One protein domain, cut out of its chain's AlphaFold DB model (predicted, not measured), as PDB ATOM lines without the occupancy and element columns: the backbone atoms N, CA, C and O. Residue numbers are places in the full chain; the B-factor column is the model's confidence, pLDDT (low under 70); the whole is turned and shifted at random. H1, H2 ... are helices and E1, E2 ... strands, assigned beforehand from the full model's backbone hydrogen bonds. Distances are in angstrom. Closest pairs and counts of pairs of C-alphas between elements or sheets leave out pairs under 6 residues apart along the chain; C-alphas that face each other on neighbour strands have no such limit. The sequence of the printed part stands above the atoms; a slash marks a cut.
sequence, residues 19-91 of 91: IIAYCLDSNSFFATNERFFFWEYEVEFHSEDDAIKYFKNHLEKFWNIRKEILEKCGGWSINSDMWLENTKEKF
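What this domain is: This is residues 19 to 91 of the 91 residues of an uncharacterized protein of Clostridium sp. AF32-12BH (UniProt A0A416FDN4). A small two-strand hairpin, E1 and E2, is covered by H1 and, near E1, by H2; the helices meet at a corner. Short pairings tie residues 39 to 40 to E1 and residues 83 to 84 to E2. The 73 printed residues run E1, E2, H1, H2; the sheet is antiparallel, the class mixed, helices and strands, with under half of the residues in named elements. It is compact, radius of gyration of the C-alphas 11.4 A, spanning 33 by 24 by 19 A.

Where its parts are: Find C-alpha 19 at (44.043, -79.845, 129.745); E1 runs to 23, 12.8 A. E2 is residues 28 to 32, 12.1 A; H1 is 48 to 57, 14.2 A. H2, 59 to 73, runs 20.8 A to C-alpha 73 at (29.530, -95.987, 132.667).

How they stand to each other: In the hairpin, look for N 21 and O 30, 2.8 A apart. The closest C-alphas of E2 and H1 are those of Ala 31 and Glu 48, 5.7 A. H1 and H2 are close but not clearly touching, Phe 55 to Phe 62 at 7.4 A between C-alphas, and about perpendicular at 89 degrees. In both helices every O i to N i+4 pair is within hydrogen-bond range.

The domain as a whole: The C-alphas farthest apart, of His 46 and Gly 75, are 32.8 A apart. The printed part has no cut; the link E2 to H1 is long, and no printed residue is under 70 in pLDDT.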
ATOM      1  N   ILE A  19      45.318 -79.598 129.069       96.31
ATOM      2  CA  ILE A  19      44.043 -79.845 129.745       96.31
ATOM      3  C   ILE A  19      44.225 -80.944 130.783       96.31
ATOM      4  O   ILE A  19      45.207 -81.688 130.752       96.31
ATOM      5  N   ILE A  20      43.248 -81.067 131.675       97.12
ATOM      6  CA  ILE A  20      43.087 -82.262 132.497       97.12
ATOM      7  C   ILE A  20      42.069 -83.157 131.798       97.12
ATOM      8  O   ILE A  20      40.927 -82.758 131.592       97.12
ATOM      9  N   ALA A  21      42.478 -84.360 131.438       96.38
ATOM     10  CA  ALA A  21      41.643 -85.351 130.783       96.38
ATOM     11  C   ALA A  21      41.496 -86.598 131.654       96.38
ATOM     12  O   ALA A  21      42.328 -86.858 132.520       96.38
ATOM     13  N   TYR A  22      40.444 -87.376 131.416       94.94
ATOM     14  CA  TYR A  22      40.202 -88.648 132.088       94.94
ATOM     15  C   TYR A  22      39.969 -89.761 131.068       94.94
ATOM     16  O   TYR A  22      39.171 -89.608 130.138       94.94
ATOM     17  N   CYS A  23      40.651 -90.888 131.271       92.12
ATOM     18  CA  CYS A  23      40.461 -92.111 130.503       92.12
ATOM     19  C   CYS A  23      39.717 -93.145 131.349       92.12
ATOM     20  O   CYS A  23      40.177 -93.536 132.424       92.12
ATOM     21  N   LEU A  24      38.573 -93.610 130.841       90.44
ATOM     22  CA  LEU A  24      37.767 -94.623 131.516       90.44
ATOM     23  C   LEU A  24      38.447 -96.001 131.505       90.44
ATOM     24  O   LEU A  24      38.351 -96.721 132.494       90.44
ATOM     25  N   ASP A  25      39.163 -96.352 130.434       88.25
ATOM     26  CA  ASP A  25      39.773 -97.679 130.278       88.25
ATOM     27  C   ASP A  25      40.907 -97.921 131.280       88.25
ATOM     28  O   ASP A  25      41.014 -99.011 131.837       88.25
ATOM     29  N   SER A  26      41.727 -96.901 131.554       90.88
ATOM     30  CA  SER A  26      42.800 -96.977 132.556       90.88
ATOM     31  C   SER A  26      42.373 -96.497 133.946       90.88
ATOM     32  O   SER A  26      43.124 -96.662 134.904       90.88
ATOM     33  N   ASN A  27      41.179 -95.902 134.073       92.44
ATOM     34  CA  ASN A  27      40.709 -95.233 135.288       92.44
ATOM     35  C   ASN A  27      41.722 -94.193 135.802       92.44
ATOM     36  O   ASN A  27      42.141 -94.208 136.962       92.44
ATOM     37  N   SER A  28      42.154 -93.294 134.916       93.88
ATOM     38  CA  SER A  28      43.233 -92.350 135.217       93.88
ATOM     39  C   SER A  28      42.978 -90.958 134.669       93.88
ATOM     40  O   SER A  28      42.389 -90.793 133.599       93.88
ATOM     41  N   PHE A  29      43.483 -89.964 135.394       96.44
ATOM     42  CA  PHE A  29      43.606 -88.593 134.929       96.44
ATOM     43  C   PHE A  29      44.970 -88.335 134.288       96.44
ATOM     44  O   PHE A  29      45.977 -88.947 134.652       96.44
ATOM     45  N   PHE A  30      44.986 -87.378 133.366       95.44
ATOM     46  CA  PHE A  30      46.154 -86.935 132.617       95.44
ATOM     47  C   PHE A  30      46.151 -85.412 132.549       95.44
ATOM     48  O   PHE A  30      45.143 -84.818 132.176       95.44
ATOM     49  N   ALA A  31      47.278 -84.777 132.839       96.69
ATOM     50  CA  ALA A  31      47.600 -83.472 132.290       96.69
ATOM     51  C   ALA A  31      48.187 -83.704 130.891       96.69
ATOM     52  O   ALA A  31      49.222 -84.348 130.754       96.69
ATOM     53  N   THR A  32      47.518 -83.244 129.839       94.56
ATOM     54  CA  THR A  32      47.943 -83.519 128.457       94.56
ATOM     55  C   THR A  32      47.653 -82.348 127.532       94.56
ATOM     56  O   THR A  32      46.686 -81.616 127.727       94.56
ATOM     57  N   ASN A  33      48.487 -82.162 126.512       93.38
ATOM     58  CA  ASN A  33      48.215 -81.237 125.417       93.38
ATOM     59  C   ASN A  33      47.590 -81.920 124.193       93.38
ATOM     60  O   ASN A  33      47.405 -81.278 123.163       93.38
ATOM     61  N   GLU A  34      47.240 -83.196 124.305       91.50
ATOM     62  CA  GLU A  34      46.377 -83.889 123.352       91.50
ATOM     63  C   GLU A  34      44.900 -83.604 123.679       91.50
ATOM     64  O   GLU A  34      44.577 -82.966 124.689       91.50
ATOM     65  N   ARG A  35      43.993 -84.021 122.792       89.38
ATOM     66  CA  ARG A  35      42.545 -83.788 122.894       89.38
ATOM     67  C   ARG A  35      41.768 -85.039 122.483       89.38
ATOM     68  O   ARG A  35      42.338 -86.008 121.991       89.38
ATOM     69  N   PHE A  36      40.451 -84.967 122.628       85.31
ATOM     70  CA  PHE A  36      39.455 -85.989 122.326       85.31
ATOM     71  C   PHE A  36      39.499 -87.207 123.255       85.31
ATOM     72  O   PHE A  36      39.190 -88.326 122.843       85.31
ATOM     73  N   PHE A  37      39.826 -86.978 124.528       87.94
ATOM     74  CA  PHE A  37      39.709 -87.997 125.572       87.94
ATOM     75  C   PHE A  37      38.244 -88.292 125.914       87.94
ATOM     76  O   PHE A  37      37.332 -87.540 125.564       87.94
ATOM     77  N   PHE A  38      38.015 -89.396 126.633       88.62
ATOM     78  CA  PHE A  38      36.679 -89.796 127.079       88.62
ATOM     79  C   PHE A  38      35.972 -88.675 127.854       88.62
ATOM     80  O   PHE A  38      34.786 -88.409 127.641       88.62
ATOM     81  N   TRP A  39      36.718 -88.007 128.732       93.81
ATOM     82  CA  TRP A  39      36.287 -86.792 129.401       93.81
ATOM     83  C   TRP A  39      37.432 -85.780 129.440       93.81
ATOM     84  O   TRP A  39      38.593 -86.146 129.624       93.81
ATOM     85  N   GLU A  40      37.086 -84.509 129.275       94.56
ATOM     86  CA  GLU A  40      38.020 -83.388 129.226       94.56
ATOM     87  C   GLU A  40      37.512 -82.276 130.127       94.56
ATOM     88  O   GLU A  40      36.331 -81.917 130.093       94.56
ATOM     89  N   TYR A  41      38.415 -81.711 130.915       95.25
ATOM     90  CA  TYR A  41      38.132 -80.526 131.690       95.25
ATOM     91  C   TYR A  41      38.170 -79.292 130.788       95.25
ATOM     92  O   TYR A  41      39.080 -79.129 129.982       95.25
ATOM     93  N   GLU A  42      37.187 -78.408 130.945       91.88
ATOM     94  CA  GLU A  42      36.994 -77.249 130.062       91.88
ATOM     95  C   GLU A  42      38.086 -76.180 130.194       91.88
ATOM     96  O   GLU A  42      38.239 -75.337 129.311       91.88
ATOM     97  N   VAL A  43      38.832 -76.182 131.303       93.38
ATOM     98  CA  VAL A  43      39.898 -75.206 131.539       93.38
ATOM     99  C   VAL A  43      41.179 -75.665 130.862       93.38
ATOM    100  O   VAL A  43      41.676 -76.762 131.121       93.38
ATOM    101  N   GLU A  44      41.735 -74.768 130.055       95.38
ATOM    102  CA  GLU A  44      43.054 -74.927 129.462       95.38
ATOM    103  C   GLU A  44      44.141 -74.261 130.315       95.38
ATOM    104  O   GLU A  44      43.941 -73.208 130.924       95.38
ATOM    105  N   PHE A  45      45.318 -74.872 130.320       96.31
ATOM    106  CA  PHE A  45      46.497 -74.471 131.073       96.31
ATOM    107  C   PHE A  45      47.648 -74.152 130.123       96.31
ATOM    108  O   PHE A  45      47.726 -74.666 129.003       96.31
ATOM    109  N   HIS A  46      48.569 -73.308 130.581       95.06
ATOM    110  CA  HIS A  46      49.738 -72.940 129.788       95.06
ATOM    111  C   HIS A  46      50.779 -74.070 129.729       95.06
ATOM    112  O   HIS A  46      51.453 -74.233 128.715       95.06
ATOM    113  N   SER A  47      50.882 -74.871 130.791       96.25
ATOM    114  CA  SER A  47      51.859 -75.952 130.917       96.25
ATOM    115  C   SER A  47      51.279 -77.198 131.594       96.25
ATOM    116  O   SER A  47      50.224 -77.148 132.233       96.25
ATOM    117  N   GLU A  48      51.998 -78.316 131.469       96.56
ATOM    118  CA  GLU A  48      51.714 -79.558 132.195       96.56
ATOM    119  C   GLU A  48      51.733 -79.334 133.712       96.56
ATOM    120  O   GLU A  48      50.800 -79.727 134.411       96.56
ATOM    121  N   ASP A  49      52.757 -78.636 134.208       97.25
ATOM    122  CA  ASP A  49      52.935 -78.352 135.633       97.25
ATOM    123  C   ASP A  49      51.773 -77.535 136.207       97.25
ATOM    124  O   ASP A  49      51.309 -77.811 137.315       97.25
ATOM    125  N   ASP A  50      51.256 -76.561 135.450       97.00
ATOM    126  CA  ASP A  50      50.088 -75.777 135.863       97.00
ATOM    127  C   ASP A  50      48.841 -76.658 136.000       97.00
ATOM    128  O   ASP A  50      48.105 -76.542 136.985       97.00
ATOM    129  N   ALA A  51      48.622 -77.568 135.046       97.00
ATOM    130  CA  ALA A  51      47.509 -78.510 135.074       97.00
ATOM    131  C   ALA A  51      47.636 -79.503 136.244       97.00
ATOM    132  O   ALA A  51      46.676 -79.698 136.991       97.00
ATOM    133  N   ILE A  52      48.826 -80.076 136.468       97.25
ATOM    134  CA  ILE A  52      49.101 -80.977 137.601       97.25
ATOM    135  C   ILE A  52      48.885 -80.247 138.928       97.25
ATOM    136  O   ILE A  52      48.222 -80.763 139.830       97.25
ATOM    137  N   LYS A  53      49.417 -79.028 139.062       97.31
ATOM    138  CA  LYS A  53      49.253 -78.215 140.269       97.31
ATOM    139  C   LYS A  53      47.784 -77.894 140.521       97.31
ATOM    140  O   LYS A  53      47.323 -77.986 141.657       97.31
ATOM    141  N   TYR A  54      47.036 -77.548 139.475       97.62
ATOM    142  CA  TYR A  54      45.602 -77.317 139.589       97.62
ATOM    143  C   TYR A  54      44.863 -78.581 140.036       97.62
ATOM    144  O   TYR A  54      44.061 -78.502 140.966       97.62
ATOM    145  N   PHE A  55      45.172 -79.736 139.436       96.81
ATOM    146  CA  PHE A  55      44.601 -81.030 139.807       96.81
ATOM    147  C   PHE A  55      44.799 -81.333 141.294       96.81
ATOM    148  O   PHE A  55      43.829 -81.549 142.022       96.81
ATOM    149  N   LYS A  56      46.048 -81.252 141.767       95.94
ATOM    150  CA  LYS A  56      46.415 -81.509 143.168       95.94
ATOM    151  C   LYS A  56      45.752 -80.543 144.152       95.94
ATOM    152  O   LYS A  56      45.435 -80.932 145.270       95.94
ATOM    153  N   ASN A  57      45.500 -79.304 143.739       96.94
ATOM    154  CA  ASN A  57      44.809 -78.317 144.572       96.94
ATOM    155  C   ASN A  57      43.278 -78.486 144.588       96.94
ATOM    156  O   ASN A  57      42.615 -77.842 145.395       96.94
ATOM    157  N   HIS A  58      42.709 -79.320 143.712       96.75
ATOM    158  CA  HIS A  58      41.261 -79.496 143.562       96.75
ATOM    159  C   HIS A  58      40.859 -80.981 143.519       96.75
ATOM    160  O   HIS A  58      39.932 -81.350 142.798       96.75
ATOM    161  N   LEU A  59      41.533 -81.845 144.290       95.44
ATOM    162  CA  LEU A  59      41.316 -83.301 144.264       95.44
ATOM    163  C   LEU A  59      39.847 -83.700 144.465       95.44
ATOM    164  O   LEU A  59      39.338 -84.529 143.717       95.44
ATOM    165  N   GLU A  60      39.140 -83.069 145.407       95.44
ATOM    166  CA  GLU A  60      37.722 -83.353 145.677       95.44
ATOM    167  C   GLU A  60      36.837 -83.132 144.440       95.44
ATOM    168  O   GLU A  60      35.923 -83.909 144.160       95.44
ATOM    169  N   LYS A  61      37.146 -82.106 143.638       95.69
ATOM    170  CA  LYS A  61      36.423 -81.825 142.396       95.69
ATOM    171  C   LYS A  61      36.580 -82.971 141.401       95.69
ATOM    172  O   LYS A  61      35.588 -83.439 140.845       95.69
ATOM    173  N   PHE A  62      37.812 -83.417 141.178       95.62
ATOM    174  CA  PHE A  62      38.099 -84.503 140.240       95.62
ATOM    175  C   PHE A  62      37.584 -85.849 140.746       95.62
ATOM    176  O   PHE A  62      37.102 -86.653 139.948       95.62
ATOM    177  N   TRP A  63      37.570 -86.048 142.064       94.44
ATOM    178  CA  TRP A  63      36.946 -87.204 142.693       94.44
ATOM    179  C   TRP A  63      35.450 -87.286 142.380       94.44
ATOM    180  O   TRP A  63      34.967 -88.319 141.917       94.44
ATOM    181  N   ASN A  64      34.719 -86.184 142.573       94.75
ATOM    182  CA  ASN A  64      33.282 -86.129 142.305       94.75
ATOM    183  C   ASN A  64      32.972 -86.346 140.819       94.75
ATOM    184  O   ASN A  64      32.117 -87.164 140.486       94.75
ATOM    185  N   ILE A  65      33.728 -85.702 139.923       94.00
ATOM    186  CA  ILE A  65      33.601 -85.899 138.470       94.00
ATOM    187  C   ILE A  65      33.821 -87.367 138.096       94.00
ATOM    188  O   ILE A  65      33.018 -87.956 137.371       94.00
ATOM    189  N   ARG A  66      34.895 -87.981 138.605       93.69
ATOM    190  CA  ARG A  66      35.195 -89.393 138.362       93.69
ATOM    191  C   ARG A  66      34.064 -90.288 138.856       93.69
ATOM    192  O   ARG A  66      33.647 -91.187 138.131       93.69
ATOM    193  N   LYS A  67      33.548 -90.037 140.060       93.06
ATOM    194  CA  LYS A  67      32.437 -90.802 140.629       93.06
ATOM    195  C   LYS A  67      31.198 -90.734 139.736       93.06
ATOM    196  O   LYS A  67      30.657 -91.781 139.397       93.06
ATOM    197  N   GLU A  68      30.814 -89.545 139.273       93.12
ATOM    198  CA  GLU A  68      29.687 -89.378 138.345       93.12
ATOM    199  C   GLU A  68      29.889 -90.126 137.019       93.12
ATOM    200  O   GLU A  68      28.938 -90.680 136.461       93.12
ATOM    201  N   ILE A  69      31.118 -90.139 136.493       91.94
ATOM    202  CA  ILE A  69      31.459 -90.889 135.280       91.94
ATOM    203  C   ILE A  69      31.302 -92.395 135.524       91.94
ATOM    204  O   ILE A  69      30.657 -93.082 134.733       91.94
ATOM    205  N   LEU A  70      31.854 -92.912 136.624       91.94
ATOM    206  CA  LEU A  70      31.811 -94.339 136.946       91.94
ATOM    207  C   LEU A  70      30.403 -94.834 137.274       91.94
ATOM    208  O   LEU A  70      30.042 -95.933 136.860       91.94
ATOM    209  N   GLU A  71      29.580 -94.024 137.940       91.62
ATOM    210  CA  GLU A  71      28.171 -94.347 138.190       91.62
ATOM    211  C   GLU A  71      27.374 -94.503 136.885       91.62
ATOM    212  O   GLU A  71      26.478 -95.341 136.806       91.62
ATOM    213  N   LYS A  72      27.711 -93.728 135.845       89.44
ATOM    214  CA  LYS A  72      27.025 -93.770 134.543       89.44
ATOM    215  C   LYS A  72      27.563 -94.851 133.608       89.44
ATOM    216  O   LYS A  72      26.797 -95.395 132.816       89.44
ATOM    217  N   CYS A  73      28.866 -95.121 133.644       87.38
ATOM    218  CA  CYS A  73      29.530 -95.987 132.667       87.38
ATOM    219  C   CYS A  73      29.861 -97.390 133.196       87.38
ATOM    220  O   CYS A  73      29.995 -98.312 132.395       87.38
ATOM    221  N   GLY A  74      29.959 -97.573 134.516       80.12
ATOM    222  CA  GLY A  74      30.362 -98.837 135.134       80.12
ATOM    223  C   GLY A  74      31.836 -99.198 134.891       80.12
ATOM    224  O   GLY A  74      32.657 -98.358 134.528       80.12
ATOM    225  N   GLY A  75      32.188-100.466 135.123       83.44
ATOM    226  CA  GLY A  75      33.529-101.024 134.881       83.44
ATOM    227  C   GLY A  75      34.481-100.926 136.074       83.44
ATOM    228  O   GLY A  75      35.035-101.941 136.493       83.44
ATOM    229  N   TRP A  76      34.617 -99.742 136.671       87.25
ATOM    230  CA  TRP A  76      35.466 -99.525 137.849       87.25
ATOM    231  C   TRP A  76      34.652 -99.286 139.117       87.25
ATOM    232  O   TRP A  76      33.542 -98.757 139.082       87.25
ATOM    233  N   SER A  77      35.226 -99.655 140.264       87.31
ATOM    234  CA  SER A  77      34.642 -99.326 141.563       87.31
ATOM    235  C   SER A  77      34.698 -97.816 141.797       87.31
ATOM    236  O   SER A  77      35.763 -97.205 141.699       87.31
ATOM    237  N   ILE A  78      33.574 -97.224 142.206       87.69
ATOM    238  CA  ILE A  78      33.512 -95.815 142.631       87.69
ATOM    239  C   ILE A  78      34.436 -95.511 143.821       87.69
ATOM    240  O   ILE A  78      34.786 -94.358 144.045       87.69
ATOM    241  N   ASN A  79      34.835 -96.546 144.567       87.00
ATOM    242  CA  ASN A  79      35.704 -96.443 145.736       87.00
ATOM    243  C   ASN A  79      37.175 -96.757 145.425       87.00
ATOM    244  O   ASN A  79      37.975 -96.781 146.354       87.00
ATOM    245  N   SER A  80      37.546 -97.076 144.179       88.44
ATOM    246  CA  SER A  80      38.964 -97.284 143.864       88.44
ATOM    247  C   SER A  80      39.719 -95.957 143.817       88.44
ATOM    248  O   SER A  80      39.119 -94.923 143.514       88.44
ATOM    249  N   ASP A  81      41.025 -96.027 144.071       90.69
ATOM    250  CA  ASP A  81      41.931 -94.875 144.098       90.69
ATOM    251  C   ASP A  81      41.838 -94.034 142.816       90.69
ATOM    252  O   ASP A  81      41.618 -94.555 141.709       90.69
ATOM    253  N   MET A  82      42.046 -92.727 142.967       92.12
ATOM    254  CA  MET A  82      42.174 -91.802 141.849       92.12
ATOM    255  C   MET A  82      43.646 -91.721 141.433       92.12
ATOM    256  O   MET A  82      44.519 -91.462 142.257       92.12
ATOM    257  N   TRP A  83      43.932 -91.945 140.151       94.69
ATOM    258  CA  TRP A  83      45.300 -91.994 139.625       94.69
ATOM    259  C   TRP A  83      45.593 -90.801 138.714       94.69
ATOM    260  O   TRP A  83      44.759 -90.460 137.870       94.69
ATOM    261  N   LEU A  84      46.776 -90.200 138.857       95.81
ATOM    262  CA  LEU A  84      47.306 -89.191 137.935       95.81
ATOM    263  C   LEU A  84      48.531 -89.756 137.211       95.81
ATOM    264  O   LEU A  84      49.570 -89.980 137.833       95.81
ATOM    265  N   GLU A  85      48.432 -89.964 135.896       94.62
ATOM    266  CA  GLU A  85      49.488 -90.667 135.153       94.62
ATOM    267  C   GLU A  85      50.800 -89.892 135.053       94.62
ATOM    268  O   GLU A  85      51.876 -90.486 135.111       94.62
ATOM    269  N   ASN A  86      50.735 -88.562 134.970       94.69
ATOM    270  CA  ASN A  86      51.925 -87.718 134.837       94.69
ATOM    271  C   ASN A  86      52.899 -87.893 136.006       94.69
ATOM    272  O   ASN A  86      54.112 -87.929 135.814       94.69
ATOM    273  N   THR A  87      52.366 -88.025 137.223       93.75
ATOM    274  CA  THR A  87      53.167 -88.161 138.446       93.75
ATOM    275  C   THR A  87      53.211 -89.588 138.982       93.75
ATOM    276  O   THR A  87      53.994 -89.864 139.889       93.75
ATOM    277  N   LYS A  88      52.411 -90.502 138.416       92.44
ATOM    278  CA  LYS A  88      52.231 -91.883 138.890       92.44
ATOM    279  C   LYS A  88      51.814 -91.950 140.363       92.44
ATOM    280  O   LYS A  88      52.268 -92.813 141.115       92.44
ATOM    281  N   GLU A  89      50.976 -91.003 140.776       91.81
ATOM    282  CA  GLU A  89      50.491 -90.874 142.151       91.81
ATOM    283  C   GLU A  89      49.047 -91.373 142.295       91.81
ATOM    284  O   GLU A  89      48.227 -91.244 141.381       91.81
ATOM    285  N   LYS A  90      48.753 -91.903 143.491       91.75
ATOM    286  CA  LYS A  90      47.410 -92.262 143.971       91.75
ATOM    287  C   LYS A  90      46.915 -91.214 144.947       91.75
ATOM    288  O   LYS A  90      47.681 -90.782 145.809       91.75
ATOM    289  N   PHE A  91      45.636 -90.893 144.835       88.25
ATOM    290  CA  PHE A  91      44.894 -90.009 145.723       88.25
ATOM    291  C   PHE A  91      43.632 -90.706 146.218       88.25
ATOM    292  O   PHE A  91      43.101 -91.561 145.464       88.25
TER     293      PHE A  91